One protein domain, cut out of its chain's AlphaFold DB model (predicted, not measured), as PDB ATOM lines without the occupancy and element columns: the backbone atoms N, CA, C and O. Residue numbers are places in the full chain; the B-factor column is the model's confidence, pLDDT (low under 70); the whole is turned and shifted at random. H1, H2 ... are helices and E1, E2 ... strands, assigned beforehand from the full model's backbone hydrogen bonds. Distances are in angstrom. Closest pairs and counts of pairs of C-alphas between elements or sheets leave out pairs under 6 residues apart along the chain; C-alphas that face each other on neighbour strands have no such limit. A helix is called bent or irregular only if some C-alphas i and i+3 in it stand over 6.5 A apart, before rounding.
ATOM      1  N   GLY A 653     135.467 110.633 127.390       86.06
ATOM      2  CA  GLY A 653     134.987 109.258 127.193       86.06
ATOM      3  C   GLY A 653     133.655 108.967 127.907       86.06
ATOM      4  O   GLY A 653     132.799 108.263 127.369       86.06
ATOM      5  N   GLY A 654     133.430 109.564 129.086       85.69
ATOM      6  CA  GLY A 654     132.166 109.453 129.826       85.69
ATOM      7  C   GLY A 654     131.006 110.173 129.133       85.69
ATOM      8  O   GLY A 654     129.921 109.608 129.003       85.69
ATOM      9  N   LEU A 655     131.256 111.379 128.612       88.00
ATOM     10  CA  LEU A 655     130.286 112.128 127.811       88.00
ATOM     11  C   LEU A 655     129.904 111.370 126.527       88.00
ATOM     12  O   LEU A 655     128.725 111.260 126.204       88.00
ATOM     13  N   VAL A 656     130.879 110.809 125.810       87.81
ATOM     14  CA  VAL A 656     130.632 110.051 124.572       87.81
ATOM     15  C   VAL A 656     129.871 108.756 124.863       87.81
ATOM     16  O   VAL A 656     128.940 108.424 124.137       87.81
ATOM     17  N   THR A 657     130.183 108.069 125.967       88.25
ATOM     18  CA  THR A 657     129.420 106.887 126.413       88.25
ATOM     19  C   THR A 657     127.950 107.233 126.670       88.25
ATOM     20  O   THR A 657     127.060 106.470 126.295       88.25
ATOM     21  N   HIS A 658     127.685 108.398 127.273       85.56
ATOM     22  CA  HIS A 658     126.327 108.904 127.450       85.56
ATOM     23  C   HIS A 658     125.637 109.164 126.099       85.56
ATOM     24  O   HIS A 658     124.481 108.778 125.925       85.56
ATOM     25  N   VAL A 659     126.336 109.758 125.126       85.69
ATOM     26  CA  VAL A 659     125.785 109.987 123.777       85.69
ATOM     27  C   VAL A 659     125.475 108.675 123.048       85.69
ATOM     28  O   VAL A 659     124.437 108.575 122.404       85.69
ATOM     29  N   GLU A 660     126.311 107.647 123.187       85.38
ATOM     30  CA  GLU A 660     126.087 106.346 122.545       85.38
ATOM     31  C   GLU A 660     124.906 105.557 123.132       85.38
ATOM     32  O   GLU A 660     124.230 104.840 122.395       85.38
ATOM     33  N   LYS A 661     124.682 105.631 124.452       81.19
ATOM     34  CA  LYS A 661     123.778 104.701 125.162       81.19
ATOM     35  C   LYS A 661     122.519 105.337 125.743       81.19
ATOM     36  O   LYS A 661     121.524 104.639 125.914       81.19
ATOM     37  N   GLU A 662     122.558 106.620 126.090       79.00
ATOM     38  CA  GLU A 662     121.550 107.247 126.960       79.00
ATOM     39  C   GLU A 662     120.991 108.578 126.437       79.00
ATOM     40  O   GLU A 662     119.998 109.081 126.978       79.00
ATOM     41  N   CYS A 663     121.626 109.200 125.441       78.31
ATOM     42  CA  CYS A 663     121.161 110.469 124.898       78.31
ATOM     43  C   CYS A 663     119.999 110.246 123.924       78.31
ATOM     44  O   CYS A 663     120.076 109.440 123.004       78.31
ATOM     45  N   LEU A 664     118.908 110.987 124.128       74.25
ATOM     46  CA  LEU A 664     117.708 110.909 123.287       74.25
ATOM     47  C   LEU A 664     117.737 111.900 122.110       74.25
ATOM     48  O   LEU A 664     116.888 111.814 121.231       74.25
ATOM     49  N   ILE A 665     118.673 112.856 122.127       74.31
ATOM     50  CA  ILE A 665     118.742 113.977 121.171       74.31
ATOM     51  C   ILE A 665     119.929 113.814 120.217       74.31
ATOM     52  O   ILE A 665     119.785 114.027 119.018       74.31
ATOM     53  N   LEU A 666     121.094 113.417 120.732       78.62
ATOM     54  CA  LEU A 666     122.273 113.117 119.926       78.62
ATOM     55  C   LEU A 666     122.421 111.607 119.791       78.62
ATOM     56  O   LEU A 666     122.392 110.899 120.793       78.62
ATOM     57  N   SER A 667     122.605 111.136 118.559       77.69
ATOM     58  CA  SER A 667     122.884 109.732 118.257       77.69
ATOM     59  C   SER A 667     124.239 109.584 117.568       77.69
ATOM     60  O   SER A 667     124.755 110.538 116.980       77.69
ATOM     61  N   THR A 668     124.802 108.375 117.590       77.44
ATOM     62  CA  THR A 668     126.038 108.046 116.859       77.44
ATOM     63  C   THR A 668     125.923 108.344 115.368       77.44
ATOM     64  O   THR A 668     126.841 108.929 114.804       77.44
ATOM     65  N   LYS A 669     124.761 108.065 114.766       78.12
ATOM     66  CA  LYS A 669     124.467 108.382 113.361       78.12
ATOM     67  C   LYS A 669     124.535 109.880 113.074       78.12
ATOM     68  O   LYS A 669     125.021 110.292 112.031       78.12
ATOM     69  N   THR A 670     124.071 110.707 114.011       79.44
ATOM     70  CA  THR A 670     124.142 112.168 113.885       79.44
ATOM     71  C   THR A 670     125.595 112.651 113.926       79.44
ATOM     72  O   THR A 670     125.969 113.522 113.149       79.44
ATOM     73  N   ILE A 671     126.431 112.063 114.790       81.38
ATOM     74  CA  ILE A 671     127.868 112.378 114.855       81.38
ATOM     75  C   ILE A 671     128.589 111.915 113.582       81.38
ATOM     76  O   ILE A 671     129.435 112.639 113.068       81.38
ATOM     77  N   GLU A 672     128.257 110.735 113.061       81.19
ATOM     78  CA  GLU A 672     128.824 110.201 111.818       81.19
ATOM     79  C   GLU A 672     128.440 111.062 110.604       81.19
ATOM     80  O   GLU A 672     129.320 111.429 109.830       81.19
ATOM     81  N   ALA A 673     127.179 111.491 110.492       80.06
ATOM     82  CA  ALA A 673     126.734 112.404 109.438       80.06
ATOM     83  C   ALA A 673     127.456 113.766 109.493       80.06
ATOM     84  O   ALA A 673     127.962 114.243 108.478       80.06
ATOM     85  N   MET A 674     127.581 114.367 110.684       77.81
ATOM     86  CA  MET A 674     128.331 115.622 110.849       77.81
ATOM     87  C   MET A 674     129.830 115.446 110.570       77.81
ATOM     88  O   MET A 674     130.485 116.355 110.058       77.81
ATOM     89  N   ARG A 675     130.395 114.273 110.885       84.50
ATOM     90  CA  ARG A 675     131.782 113.941 110.545       84.50
ATOM     91  C   ARG A 675     131.969 113.902 109.031       84.50
ATOM     92  O   ARG A 675     132.954 114.444 108.544       84.50
ATOM     93  N   GLU A 676     131.053 113.288 108.288       80.12
ATOM     94  CA  GLU A 676     131.135 113.230 106.826       80.12
ATOM     95  C   GLU A 676     131.034 114.608 106.178       80.12
ATOM     96  O   GLU A 676     131.868 114.936 105.336       80.12
ATOM     97  N   GLU A 677     130.092 115.444 106.622       81.12
ATOM     98  CA  GLU A 677     129.960 116.823 106.143       81.12
ATOM     99  C   GLU A 677     131.262 117.612 106.358       81.12
ATOM    100  O   GLU A 677     131.771 118.267 105.445       81.12
ATOM    101  N   LYS A 678     131.876 117.464 107.539       79.75
ATOM    102  CA  LYS A 678     133.141 118.122 107.881       79.75
ATOM    103  C   LYS A 678     134.338 117.579 107.093       79.75
ATOM    104  O   LYS A 678     135.235 118.337 106.721       79.75
ATOM    105  N   MET A 679     134.363 116.276 106.821       79.50
ATOM    106  CA  MET A 679     135.436 115.636 106.056       79.50
ATOM    107  C   MET A 679     135.288 115.837 104.543       79.50
ATOM    108  O   MET A 679     136.298 115.748 103.839       79.50
ATOM    109  N   GLY A 680     134.093 116.169 104.047       80.38
ATOM    110  CA  GLY A 680     133.796 116.327 102.621       80.38
ATOM    111  C   GLY A 680     134.714 117.319 101.906       80.38
ATOM    112  O   GLY A 680     135.244 117.006 100.842       80.38
ATOM    113  N   PHE A 681     135.009 118.467 102.525       80.19
ATOM    114  CA  PHE A 681     135.943 119.451 101.961       80.19
ATOM    115  C   PHE A 681     137.371 118.896 101.825       80.19
ATOM    116  O   PHE A 681     138.006 119.030 100.779       80.19
ATOM    117  N   SER A 682     137.870 118.204 102.856       77.69
ATOM    118  CA  SER A 682     139.207 117.590 102.829       77.69
ATOM    119  C   SER A 682     139.308 116.432 101.826       77.69
ATOM    120  O   SER A 682     140.329 116.260 101.158       77.69
ATOM    121  N   GLN A 683     138.235 115.653 101.674       77.94
ATOM    122  CA  GLN A 683     138.157 114.567 100.700       77.94
ATOM    123  C   GLN A 683     138.127 115.112  99.269       77.94
ATOM    124  O   GLN A 683     138.876 114.621  98.427       77.94
ATOM    125  N   ALA A 684     137.350 116.169  99.013       79.94
ATOM    126  CA  ALA A 684     137.301 116.837  97.714       79.94
ATOM    127  C   ALA A 684     138.666 117.422  97.311       79.94
ATOM    128  O   ALA A 684     139.105 117.231  96.181       79.94
ATOM    129  N   LEU A 685     139.383 118.057  98.245       77.88
ATOM    130  CA  LEU A 685     140.732 118.581  97.997       77.88
ATOM    131  C   LEU A 685     141.767 117.476  97.724       77.88
ATOM    132  O   LEU A 685     142.594 117.624  96.826       77.88
ATOM    133  N   THR A 686     141.711 116.359  98.457       79.50
ATOM    134  CA  THR A 686     142.597 115.198  98.222       79.50
ATOM    135  C   THR A 686     142.325 114.575  96.849       79.50
ATOM    136  O   THR A 686     143.255 114.228  96.126       79.50
ATOM    137  N   ALA A 687     141.049 114.472  96.461       78.75
ATOM    138  CA  ALA A 687     140.649 113.952  95.156       78.75
ATOM    139  C   ALA A 687     141.107 114.855  93.996       78.75
ATOM    140  O   ALA A 687     141.481 114.344  92.944       78.75
ATOM    141  N   LEU A 688     141.119 116.181  94.194       79.81
ATOM    142  CA  LEU A 688     141.555 117.142  93.175       79.81
ATOM    143  C   LEU A 688     143.082 117.192  93.001       79.81
ATOM    144  O   LEU A 688     143.566 117.392  91.893       79.81
ATOM    145  N   THR A 689     143.833 117.054  94.097       77.50
ATOM    146  CA  THR A 689     145.295 117.260  94.123       77.50
ATOM    147  C   THR A 689     146.104 115.972  93.991       77.50
ATOM    148  O   THR A 689     147.292 116.041  93.704       77.50
ATOM    149  N   GLN A 690     145.485 114.803  94.204       71.12
ATOM    150  CA  GLN A 690     146.149 113.490  94.292       71.12
ATOM    151  C   GLN A 690     147.254 113.396  95.367       71.12
ATOM    152  O   GLN A 690     147.953 112.386  95.449       71.12
ATOM    153  N   GLU A 691     147.371 114.394  96.248       69.62
ATOM    154  CA  GLU A 691     148.339 114.432  97.343       69.62
ATOM    155  C   GLU A 691     147.644 114.247  98.704       69.62
ATOM    156  O   GLU A 691     146.552 114.772  98.939       69.62
ATOM    157  N   PRO A 692     148.252 113.501  99.647       71.81
ATOM    158  CA  PRO A 692     147.665 113.291 100.963       71.81
ATOM    159  C   PRO A 692     147.721 114.574 101.807       71.81
ATOM    160  O   PRO A 692     148.794 115.039 102.190       71.81
ATOM    161  N   LEU A 693     146.553 115.109 102.176       74.88
ATOM    162  CA  LEU A 693     146.461 116.252 103.089       74.88
ATOM    163  C   LEU A 693     147.012 115.914 104.482       74.88
ATOM    164  O   LEU A 693     146.606 114.941 105.129       74.88
ATOM    165  N   LYS A 694     147.902 116.778 104.984       73.25
ATOM    166  CA  LYS A 694     148.404 116.719 106.363       73.25
ATOM    167  C   LYS A 694     147.228 116.863 107.344       73.25
ATOM    168  O   LYS A 694     146.373 117.722 107.163       73.25
ATOM    169  N   ASN A 695     147.208 116.032 108.390       76.25
ATOM    170  CA  ASN A 695     146.155 115.948 109.416       76.25
ATOM    171  C   ASN A 695     144.792 115.397 108.945       76.25
ATOM    172  O   ASN A 695     143.799 115.617 109.629       76.25
ATOM    173  N   ASN A 696     144.710 114.661 107.830       82.00
ATOM    174  CA  ASN A 696     143.492 113.929 107.456       82.00
ATOM    175  C   ASN A 696     143.470 112.523 108.093       82.00
ATOM    176  O   ASN A 696     144.269 111.655 107.733       82.00
ATOM    177  N   TYR A 697     142.545 112.281 109.029       83.50
ATOM    178  CA  TYR A 697     142.417 111.008 109.750       83.50
ATOM    179  C   TYR A 697     141.217 110.156 109.323       83.50
ATOM    180  O   TYR A 697     140.961 109.127 109.953       83.50
ATOM    181  N   GLY A 698     140.523 110.517 108.237       77.62
ATOM    182  CA  GLY A 698     139.328 109.802 107.769       77.62
ATOM    183  C   GLY A 698     139.559 108.303 107.540       77.62
ATOM    184  O   GLY A 698     138.735 107.486 107.928       77.62
ATOM    185  N   LYS A 699     140.747 107.918 107.051       78.75
ATOM    186  CA  LYS A 699     141.161 106.513 106.832       78.75
ATOM    187  C   LYS A 699     141.157 105.641 108.099       78.75
ATOM    188  O   LYS A 699     141.197 104.414 108.017       78.75
ATOM    189  N   TYR A 700     141.193 106.253 109.278       82.06
ATOM    190  CA  TYR A 700     141.236 105.553 110.561       82.06
ATOM    191  C   TYR A 700     139.853 105.432 111.222       82.06
ATOM    192  O   TYR A 700     139.744 104.915 112.337       82.06
ATOM    193  N   MET A 701     138.805 105.894 110.543       84.00
ATOM    194  CA  MET A 701     137.419 105.903 111.001       84.00
ATOM    195  C   MET A 701     136.567 105.021 110.068       84.00
ATOM    196  O   MET A 701     136.965 104.802 108.924       84.00
ATOM    197  N   PRO A 702     135.445 104.452 110.542       72.44
ATOM    198  CA  PRO A 702     134.567 103.646 109.696       72.44
ATOM    199  C   PRO A 702     133.890 104.516 108.623       72.44
ATOM    200  O   PRO A 702     133.461 105.629 108.919       72.44
ATOM    201  N   GLU A 703     133.795 104.000 107.397       59.81
ATOM    202  CA  GLU A 703     132.982 104.580 106.317       59.81
ATOM    203  C   GLU A 703     131.503 104.217 106.550       59.81
ATOM    204  O   GLU A 703     131.217 103.095 106.982       59.81
ATOM    205  N   LYS A 842     134.553  99.556 112.892       74.19
ATOM    206  CA  LYS A 842     135.873  99.440 113.536       74.19
ATOM    207  C   LYS A 842     136.637 100.757 113.428       74.19
ATOM    208  O   LYS A 842     137.109 101.120 112.358       74.19
ATOM    209  N   TYR A 843     136.813 101.432 114.556       82.06
ATOM    210  CA  TYR A 843     137.663 102.612 114.705       82.06
ATOM    211  C   TYR A 843     139.126 102.196 114.903       82.06
ATOM    212  O   TYR A 843     139.394 101.214 115.594       82.06
ATOM    213  N   ARG A 844     140.102 102.925 114.349       84.62
ATOM    214  CA  ARG A 844     141.536 102.621 114.498       84.62
ATOM    215  C   ARG A 844     142.301 103.828 115.035       84.62
ATOM    216  O   ARG A 844     142.104 104.948 114.590       84.62
ATOM    217  N   CYS A 845     143.215 103.619 115.977       87.19
ATOM    218  CA  CYS A 845     144.108 104.697 116.414       87.19
ATOM    219  C   CYS A 845     145.234 104.906 115.377       87.19
ATOM    220  O   CYS A 845     145.904 103.923 115.042       87.19
ATOM    221  N   PRO A 846     145.512 106.136 114.899       83.62
ATOM    222  CA  PRO A 846     146.566 106.385 113.910       83.62
ATOM    223  C   PRO A 846     147.979 106.147 114.461       83.62
ATOM    224  O   PRO A 846     148.877 105.791 113.703       83.62
ATOM    225  N   TYR A 847     148.167 106.279 115.779       83.00
ATOM    226  CA  TYR A 847     149.472 106.140 116.426       83.00
ATOM    227  C   TYR A 847     149.786 104.688 116.823       83.00
ATOM    228  O   TYR A 847     150.797 104.128 116.408       83.00
ATOM    229  N   CYS A 848     148.913 104.034 117.603       82.81
ATOM    230  CA  CYS A 848     149.165 102.673 118.103       82.81
ATOM    231  C   CYS A 848     148.561 101.551 117.236       82.81
ATOM    232  O   CYS A 848     148.826 100.374 117.484       82.81
ATOM    233  N   LEU A 849     147.749 101.902 116.230       81.94
ATOM    234  CA  LEU A 849     147.094 100.995 115.278       81.94
ATOM    235  C   LEU A 849     146.127  99.962 115.883       81.94
ATOM    236  O   LEU A 849     145.659  99.092 115.144       81.94
ATOM    237  N   ASN A 850     145.790 100.069 117.173       78.12
ATOM    238  CA  ASN A 850     144.749  99.259 117.806       78.12
ATOM    239  C   ASN A 850     143.362  99.608 117.246       78.12
ATOM    240  O   ASN A 850     143.100 100.760 116.896       78.12
ATOM    241  N   THR A 851     142.489  98.601 117.186       81.12
ATOM    242  CA  THR A 851     141.114  98.705 116.682       81.12
ATOM    243  C   THR A 851     140.097  98.652 117.817       81.12
ATOM    244  O   THR A 851     140.231  97.823 118.718       81.12
ATOM    245  N   PHE A 852     139.063  99.480 117.727       82.12
ATOM    246  CA  PHE A 852     138.037  99.708 118.738       82.12
ATOM    247  C   PHE A 852     136.644  99.597 118.104       82.12
ATOM    248  O   PHE A 852     136.474  99.939 116.935       82.12
ATOM    249  N   GLY A 853     135.667  99.086 118.858       75.62
ATOM    250  CA  GLY A 853     134.310  98.812 118.359       75.62
ATOM    251  C   GLY A 853     133.292  99.932 118.591       75.62
ATOM    252  O   GLY A 853     132.189  99.856 118.063       75.62
ATOM    253  N   SER A 854     133.656 100.965 119.357       83.31
ATOM    254  CA  SER A 854     132.795 102.099 119.725       83.31
ATOM    255  C   SER A 854     133.574 103.413 119.701       83.31
ATOM    256  O   SER A 854     134.799 103.428 119.876       83.31
ATOM    257  N   LEU A 855     132.862 104.525 119.513       86.00
ATOM    258  CA  LEU A 855     133.422 105.871 119.583       86.00
ATOM    259  C   LEU A 855     133.874 106.187 121.020       86.00
ATOM    260  O   LEU A 855     134.934 106.784 121.221       86.00
ATOM    261  N   ALA A 856     133.142 105.716 122.033       86.88
ATOM    262  CA  ALA A 856     133.524 105.859 123.440       86.88
ATOM    263  C   ALA A 856     134.844 105.140 123.781       86.88
ATOM    264  O   ALA A 856     135.692 105.684 124.489       86.88
ATOM    265  N   SER A 857     135.065 103.932 123.252       86.56
ATOM    266  CA  SER A 857     136.280 103.169 123.569       86.56
ATOM    267  C   SER A 857     137.542 103.759 122.933       86.56
ATOM    268  O   SER A 857     138.587 103.810 123.589       86.56
ATOM    269  N   ILE A 858     137.464 104.258 121.693       87.69
ATOM    270  CA  ILE A 858     138.606 104.939 121.067       87.69
ATOM    271  C   ILE A 858     138.880 106.309 121.697       87.69
ATOM    272  O   ILE A 858     140.042 106.647 121.911       87.69
ATOM    273  N   THR A 859     137.844 107.069 122.062       88.56
ATOM    274  CA  THR A 859     138.014 108.373 122.730       88.56
ATOM    275  C   THR A 859     138.646 108.209 124.109       88.56
ATOM    276  O   THR A 859     139.605 108.910 124.416       88.56
ATOM    277  N   GLN A 860     138.230 107.208 124.892       88.06
ATOM    278  CA  GLN A 860     138.866 106.893 126.174       88.06
ATOM    279  C   GLN A 860     140.326 106.442 126.007       88.06
ATOM    280  O   GLN A 860     141.188 106.832 126.794       88.06
ATOM    281  N   HIS A 861     140.631 105.649 124.973       86.94
ATOM    282  CA  HIS A 861     142.005 105.241 124.676       86.94
ATOM    283  C   HIS A 861     142.911 106.440 124.369       86.94
ATOM    284  O   HIS A 861     144.037 106.500 124.860       86.94
ATOM    285  N   VAL A 862     142.414 107.372 123.562       86.69
ATOM    286  CA  VAL A 862     143.136 108.557 123.081       86.69
ATOM    287  C   VAL A 862     143.275 109.614 124.184       86.69
ATOM    288  O   VAL A 862     144.291 110.302 124.251       86.69
ATOM    289  N   GLU A 863     142.298 109.700 125.092       83.06
ATOM    290  CA  GLU A 863     142.336 110.548 126.290       83.06
ATOM    291  C   GLU A 863     143.315 110.000 127.352       83.06
ATOM    292  O   GLU A 863     143.992 110.773 128.042       83.06
ATOM    293  N   SER A 864     143.438 108.670 127.471       78.81
ATOM    294  CA  SER A 864     144.362 108.019 128.408       78.81
ATOM    295  C   SER A 864     145.827 108.139 127.961       78.81
ATOM    296  O   SER A 864     146.168 107.774 126.835       78.81
ATOM    297  N   ASN A 865     146.723 108.601 128.844       68.56
ATOM    298  CA  ASN A 865     148.161 108.603 128.549       68.56
ATOM    299  C   ASN A 865     148.754 107.218 128.863       68.56
ATOM    300  O   ASN A 865     149.154 106.932 129.990       68.56
ATOM    301  N   SER A 866     148.730 106.314 127.881       66.00
ATOM    302  CA  SER A 866     149.301 104.969 128.027       66.00
ATOM    303  C   SER A 866     150.742 104.940 127.521       66.00
ATOM    304  O   SER A 866     151.019 105.447 126.441       66.00
ATOM    305  N   SER A 867     151.640 104.210 128.193       62.84
ATOM    306  CA  SER A 867     153.046 104.038 127.756       62.84
ATOM    307  C   SER A 867     153.223 103.445 126.347       62.84
ATOM    308  O   SER A 867     154.328 103.393 125.813       62.84
ATOM    309  N   LYS A 868     152.137 102.959 125.738       68.81
ATOM    310  CA  LYS A 868     152.107 102.364 124.398       68.81
ATOM    311  C   LYS A 868     151.552 103.309 123.327       68.81
ATOM    312  O   LYS A 868     151.671 102.983 122.150       68.81
ATOM    313  N   CYS A 869     150.921 104.425 123.697       80.50
ATOM    314  CA  CYS A 869     150.285 105.359 122.768       80.50
ATOM    315  C   CYS A 869     150.475 106.804 123.243       80.50
ATOM    316  O   CYS A 869     149.856 107.202 124.224       80.50
ATOM    317  N   HIS A 870     151.276 107.580 122.506       79.44
ATOM    318  CA  HIS A 870     151.626 108.973 122.823       79.44
ATOM    319  C   HIS A 870     150.876 109.977 121.924       79.44
ATOM    320  O   HIS A 870     151.340 111.086 121.680       79.44
ATOM    321  N   ILE A 871     149.701 109.599 121.402       83.50
ATOM    322  CA  ILE A 871     148.915 110.459 120.500       83.50
ATOM    323  C   ILE A 871     148.503 111.781 121.166       83.50
ATOM    324  O   ILE A 871     148.459 112.812 120.504       83.50
ATOM    325  N   ARG A 872     148.274 111.771 122.484       80.00
ATOM    326  CA  ARG A 872     147.901 112.943 123.292       80.00
ATOM    327  C   ARG A 872     148.998 114.005 123.405       80.00
ATOM    328  O   ARG A 872     148.715 115.169 123.679       80.00
ATOM    329  N   GLU A 873     150.249 113.610 123.213       76.50
ATOM    330  CA  GLU A 873     151.404 114.512 123.239       76.50
ATOM    331  C   GLU A 873     151.727 115.062 121.844       76.50
ATOM    332  O   GLU A 873     152.502 116.005 121.722       76.50
ATOM    333  N   SER A 874     151.106 114.516 120.792       81.62
ATOM    334  CA  SER A 874     151.320 114.983 119.424       81.62
ATOM    335  C   SER A 874     150.672 116.346 119.172       81.62
ATOM    336  O   SER A 874     149.555 116.614 119.615       81.62
ATOM    337  N   GLU A 875     151.334 117.179 118.368       78.69
ATOM    338  CA  GLU A 875     150.799 118.474 117.905       78.69
ATOM    339  C   GLU A 875     149.491 118.326 117.112       78.69
ATOM    340  O   GLU A 875     148.708 119.263 116.987       78.69
ATOM    341  N   GLN A 876     149.231 117.126 116.586       82.44
ATOM    342  CA  GLN A 876     148.086 116.833 115.729       82.44
ATOM    343  C   GLN A 876     146.884 116.260 116.505       82.44
ATOM    344  O   GLN A 876     145.850 115.947 115.910       82.44
ATOM    345  N   PHE A 877     146.989 116.148 117.835       85.56
ATOM    346  CA  PHE A 877     145.932 115.631 118.707       85.56
ATOM    347  C   PHE A 877     144.616 116.404 118.571       85.56
ATOM    348  O   PHE A 877     143.549 115.796 118.514       85.56
ATOM    349  N   ASN A 878     144.694 117.732 118.459       85.44
ATOM    350  CA  ASN A 878     143.517 118.595 118.347       85.44
ATOM    351  C   ASN A 878     142.743 118.302 117.057       85.44
ATOM    352  O   ASN A 878     141.539 118.079 117.105       85.44
ATOM    353  N   ALA A 879     143.446 118.213 115.922       84.88
ATOM    354  CA  ALA A 879     142.843 117.882 114.631       84.88
ATOM    355  C   ALA A 879     142.241 116.466 114.625       84.88
ATOM    356  O   ALA A 879     141.184 116.236 114.041       84.88
ATOM    357  N   TYR A 880     142.893 115.520 115.306       87.38
ATOM    358  CA  TYR A 880     142.381 114.162 115.439       87.38
ATOM    359  C   TYR A 880     141.108 114.089 116.294       87.38
ATOM    360  O   TYR A 880     140.134 113.472 115.868       87.38
ATOM    361  N   MET A 881     141.085 114.728 117.471       87.06
ATOM    362  CA  MET A 881     139.907 114.766 118.349       87.06
ATOM    363  C   MET A 881     138.728 115.488 117.696       87.06
ATOM    364  O   MET A 881     137.591 115.031 117.807       87.06
ATOM    365  N   ASP A 882     139.013 116.560 116.961       86.25
ATOM    366  CA  ASP A 882     138.022 117.334 116.228       86.25
ATOM    367  C   ASP A 882     137.335 116.510 115.120       86.25
ATOM    368  O   ASP A 882     136.106 116.458 115.040       86.25
ATOM    369  N   GLN A 883     138.116 115.776 114.318       86.94
ATOM    370  CA  GLN A 883     137.583 114.867 113.293       86.94
ATOM    371  C   GLN A 883     136.883 113.647 113.909       86.94
ATOM    372  O   GLN A 883     135.860 113.187 113.403       86.94
ATOM    373  N   LEU A 884     137.398 113.121 115.024       87.56
ATOM    374  CA  LEU A 884     136.823 111.957 115.695       87.56
ATOM    375  C   LEU A 884     135.447 112.272 116.292       87.56
ATOM    376  O   LEU A 884     134.535 111.460 116.166       87.56
ATOM    377  N   LEU A 885     135.271 113.439 116.911       87.56
ATOM    378  CA  LEU A 885     134.030 113.827 117.590       87.56
ATOM    379  C   LEU A 885     133.159 114.807 116.795       87.56
ATOM    380  O   LEU A 885     132.183 115.317 117.339       87.56
ATOM    381  N   ALA A 886     133.497 115.073 115.531       83.38
ATOM    382  CA  ALA A 886     132.805 116.035 114.671       83.38
ATOM    383  C   ALA A 886     132.660 117.440 115.306       83.38
ATOM    384  O   ALA A 886     131.663 118.123 115.091       83.38
ATOM    385  N   SER A 887     133.652 117.901 116.081       79.25
ATOM    386  CA  SER A 887     133.607 119.140 116.901       79.25
ATOM    387  C   SER A 887     132.551 119.168 118.026       79.25
ATOM    388  O   SER A 887     132.136 120.232 118.483       79.25
ATOM    389  N   LEU A 888     132.119 118.010 118.540       81.88
ATOM    390  CA  LEU A 888     131.318 117.948 119.776       81.88
ATOM    391  C   LEU A 888     132.089 118.504 120.985       81.88
ATOM    392  O   LEU A 888     131.502 119.090 121.900       81.88
ATOM    393  N   VAL A 889     133.408 118.307 120.981       83.25
ATOM    394  CA  VAL A 889     134.328 118.726 122.035       83.25
ATOM    395  C   VAL A 889     135.518 119.432 121.402       83.25
ATOM    396  O   VAL A 889     136.205 118.842 120.570       83.25
ATOM    397  N   ASP A 890     135.781 120.653 121.852       81.62
ATOM    398  CA  ASP A 890     136.945 121.435 121.460       81.62
ATOM    399  C   ASP A 890     138.066 121.278 122.490       81.62
ATOM    400  O   ASP A 890     137.849 121.306 123.709       81.62
ATOM    401  N   VAL A 891     139.289 121.120 121.986       82.44
ATOM    402  CA  VAL A 891     140.500 121.026 122.802       82.44
ATOM    403  C   VAL A 891     141.093 122.423 122.988       82.44
ATOM    404  O   VAL A 891     141.559 123.030 122.025       82.44
ATOM    405  N   LYS A 892     141.084 122.937 124.223       78.88
ATOM    406  CA  LYS A 892     141.695 124.225 124.593       78.88
ATOM    407  C   LYS A 892     143.101 124.042 125.179       78.88
ATOM    408  O   LYS A 892     143.652 122.943 125.205       78.88
ATOM    409  N   GLU A 893     143.693 125.150 125.626       72.75
ATOM    410  CA  GLU A 893     144.988 125.190 126.311       72.75
ATOM    411  C   GLU A 893     145.058 124.216 127.497       72.75
ATOM    412  O   GLU A 893     144.054 123.867 128.124       72.75
ATOM    413  N   ARG A 894     146.273 123.752 127.802       77.19
ATOM    414  CA  ARG A 894     146.516 122.828 128.914       77.19
ATOM    415  C   ARG A 894     146.300 123.541 130.253       77.19
ATOM    416  O   ARG A 894     146.619 124.715 130.401       77.19
ATOM    417  N   HIS A 895     145.789 122.812 131.241       73.19
ATOM    418  CA  HIS A 895     145.795 123.233 132.641       73.19
ATOM    419  C   HIS A 895     147.243 123.468 133.126       73.19
ATOM    420  O   HIS A 895     148.167 122.904 132.532       73.19
ATOM    421  N   PRO A 896     147.465 124.230 134.217       60.75
ATOM    422  CA  PRO A 896     148.800 124.424 134.802       60.75
ATOM    423  C   PRO A 896     149.516 123.102 135.145       60.75
ATOM    424  O   PRO A 896     150.738 123.029 135.063       60.75
ATOM    425  N   ASP A 897     148.762 122.027 135.398       60.44
ATOM    426  CA  ASP A 897     149.278 120.667 135.639       60.44
ATOM    427  C   ASP A 897     149.631 119.887 134.347       60.44
ATOM    428  O   ASP A 897     149.972 118.701 134.371       60.44
ATOM    429  N   GLY A 898     149.504 120.515 133.173       64.44
ATOM    430  CA  GLY A 898     149.798 119.940 131.855       64.44
ATOM    431  C   GLY A 898     148.712 119.016 131.280       64.44
ATOM    432  O   GLY A 898     148.873 118.485 130.172       64.44
ATOM    433  N   THR A 899     147.593 118.829 131.991       72.62
ATOM    434  CA  THR A 899     146.419 118.092 131.492       72.62
ATOM    435  C   THR A 899     145.653 118.906 130.445       72.62
ATOM    436  O   THR A 899     145.705 120.129 130.431       72.62
ATOM    437  N   VAL A 900     144.971 118.236 129.514       78.94
ATOM    438  CA  VAL A 900     144.302 118.900 128.384       78.94
ATOM    439  C   VAL A 900     142.908 119.342 128.818       78.94
ATOM    440  O   VAL A 900     142.165 118.515 129.345       78.94
ATOM    441  N   ARG A 901     142.551 120.614 128.603       82.19
ATOM    442  CA  ARG A 901     141.224 121.152 128.922       82.19
ATOM    443  C   ARG A 901     140.270 120.960 127.748       82.19
ATOM    444  O   ARG A 901     140.577 121.378 126.632       82.19
ATOM    445  N   TYR A 902     139.105 120.382 128.012       84.81
ATOM    446  CA  TYR A 902     138.052 120.200 127.020       84.81
ATOM    447  C   TYR A 902     136.888 121.157 127.292       84.81
ATOM    448  O   TYR A 902     136.534 121.411 128.444       84.81
ATOM    449  N   GLU A 903     136.272 121.681 126.237       81.56
ATOM    450  CA  GLU A 903     135.002 122.404 126.322       81.56
ATOM    451  C   GLU A 903     134.019 121.834 125.302       81.56
ATOM    452  O   GLU A 903     134.398 121.470 124.191       81.56
ATOM    453  N   THR A 904     132.747 121.721 125.678       79.75
ATOM    454  CA  THR A 904     131.712 121.276 124.746       79.75
ATOM    455  C   THR A 904     131.282 122.434 123.851       79.75
ATOM    456  O   THR A 904     131.096 123.563 124.316       79.75
ATOM    457  N   SER A 905     131.161 122.173 122.548       72.56
ATOM    458  CA  SER A 905     130.871 123.226 121.570       72.56
ATOM    459  C   SER A 905     129.460 123.794 121.760       72.56
ATOM    460  O   SER A 905     128.475 123.062 121.834       72.56
TER     461      SER A 905
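This is residues 653 to 703 and 842 to 905 of the 940 residues of an uncharacterized protein of Gibberella intermedia (UniProt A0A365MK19). Short helix H4 sits in the middle, with helix H3 on one side and the two-stranded hairpin E1 and E2 on the other, E1 being the strand next to H4. H1 runs antiparallel to H3, while the long bent helix H2 passes H4 with its first arm and reaches away from this body with its second, and residues 690 to 703 fold back. The printed part has 115 residues, with four named helices and two named strands in the order H1 H2 H3 H4 E1 E2; the sheet, E1 - E2, is antiparallel, and the class is mostly helix. The whole is compact, with a radius of gyration of the C-alphas of 14.4 A and spans of 42 by 34 by 26 A.

Begin with H1, residues 653 to 661, and look across to H3, residues 855 to 863: they touch, closest at the C-alphas of Gly 653 and Gln 860, 4.7 A, and run opposite ways at a shallow tilt of 2 degrees. H2, residues 668 to 689, was assigned as one helix by its hydrogen bonds but is bent: C-alphas 678 and 681 are 6.7 A apart, and its arms H2a and H2b stand at a steep tilt of 44 degrees. H2a touches H4, residues 877 to 885, closest at the C-alphas of Arg 675 and Gln 883, 6.5 A, at a steep tilt of 55 degrees. H2b touches no helix. H3 and H4 form a helical hairpin but only just touch, with 3 pairs of C-alphas within 8 A, the closest being those of Thr 859 and Met 881, 8.0 A. Of the three helix pairs that touch, two are at a shallow tilt: the packing is mostly aligned, only just. The closest C-alphas of H4 and E1, residues 889 to 894, are those of Asn 878 and Val 891, 5.9 A. E1 forms an antiparallel hairpin with E2, residues 900 to 904; N 890 and O 903, at 2.8 A, are within hydrogen-bond range. In H1, H2a, H2b, H3 and H4 every O i to N i+4 pair is within that range.

Find C-alpha 653 at (134.987, 109.258, 127.193), where H1 begins its 12.3 A. H2a, residues 668 to 678, covers 15.3 A, and H2b, residues 681 to 689, 12.4 A. H3 and H4 each measure 12.1 A; H4 starts at C-alpha 877, (145.932, 115.631, 118.707). E1 spans 14.6 A and E2 13.3 A, ending at C-alpha 904, (131.712, 121.276, 124.746).

The C-alphas farthest apart, Leu 688 and Asp 897, are 43.3 A from each other. Residues 704 to 841 are not printed; C-alphas 703 and 842 are 9.3 A apart across the cut. The link from H3 to H4 is long, 13 residues. Mean pLDDT of the printed part is 79.8, and residues 691, 703, 865 to 868 and 896 to 898 are under 70.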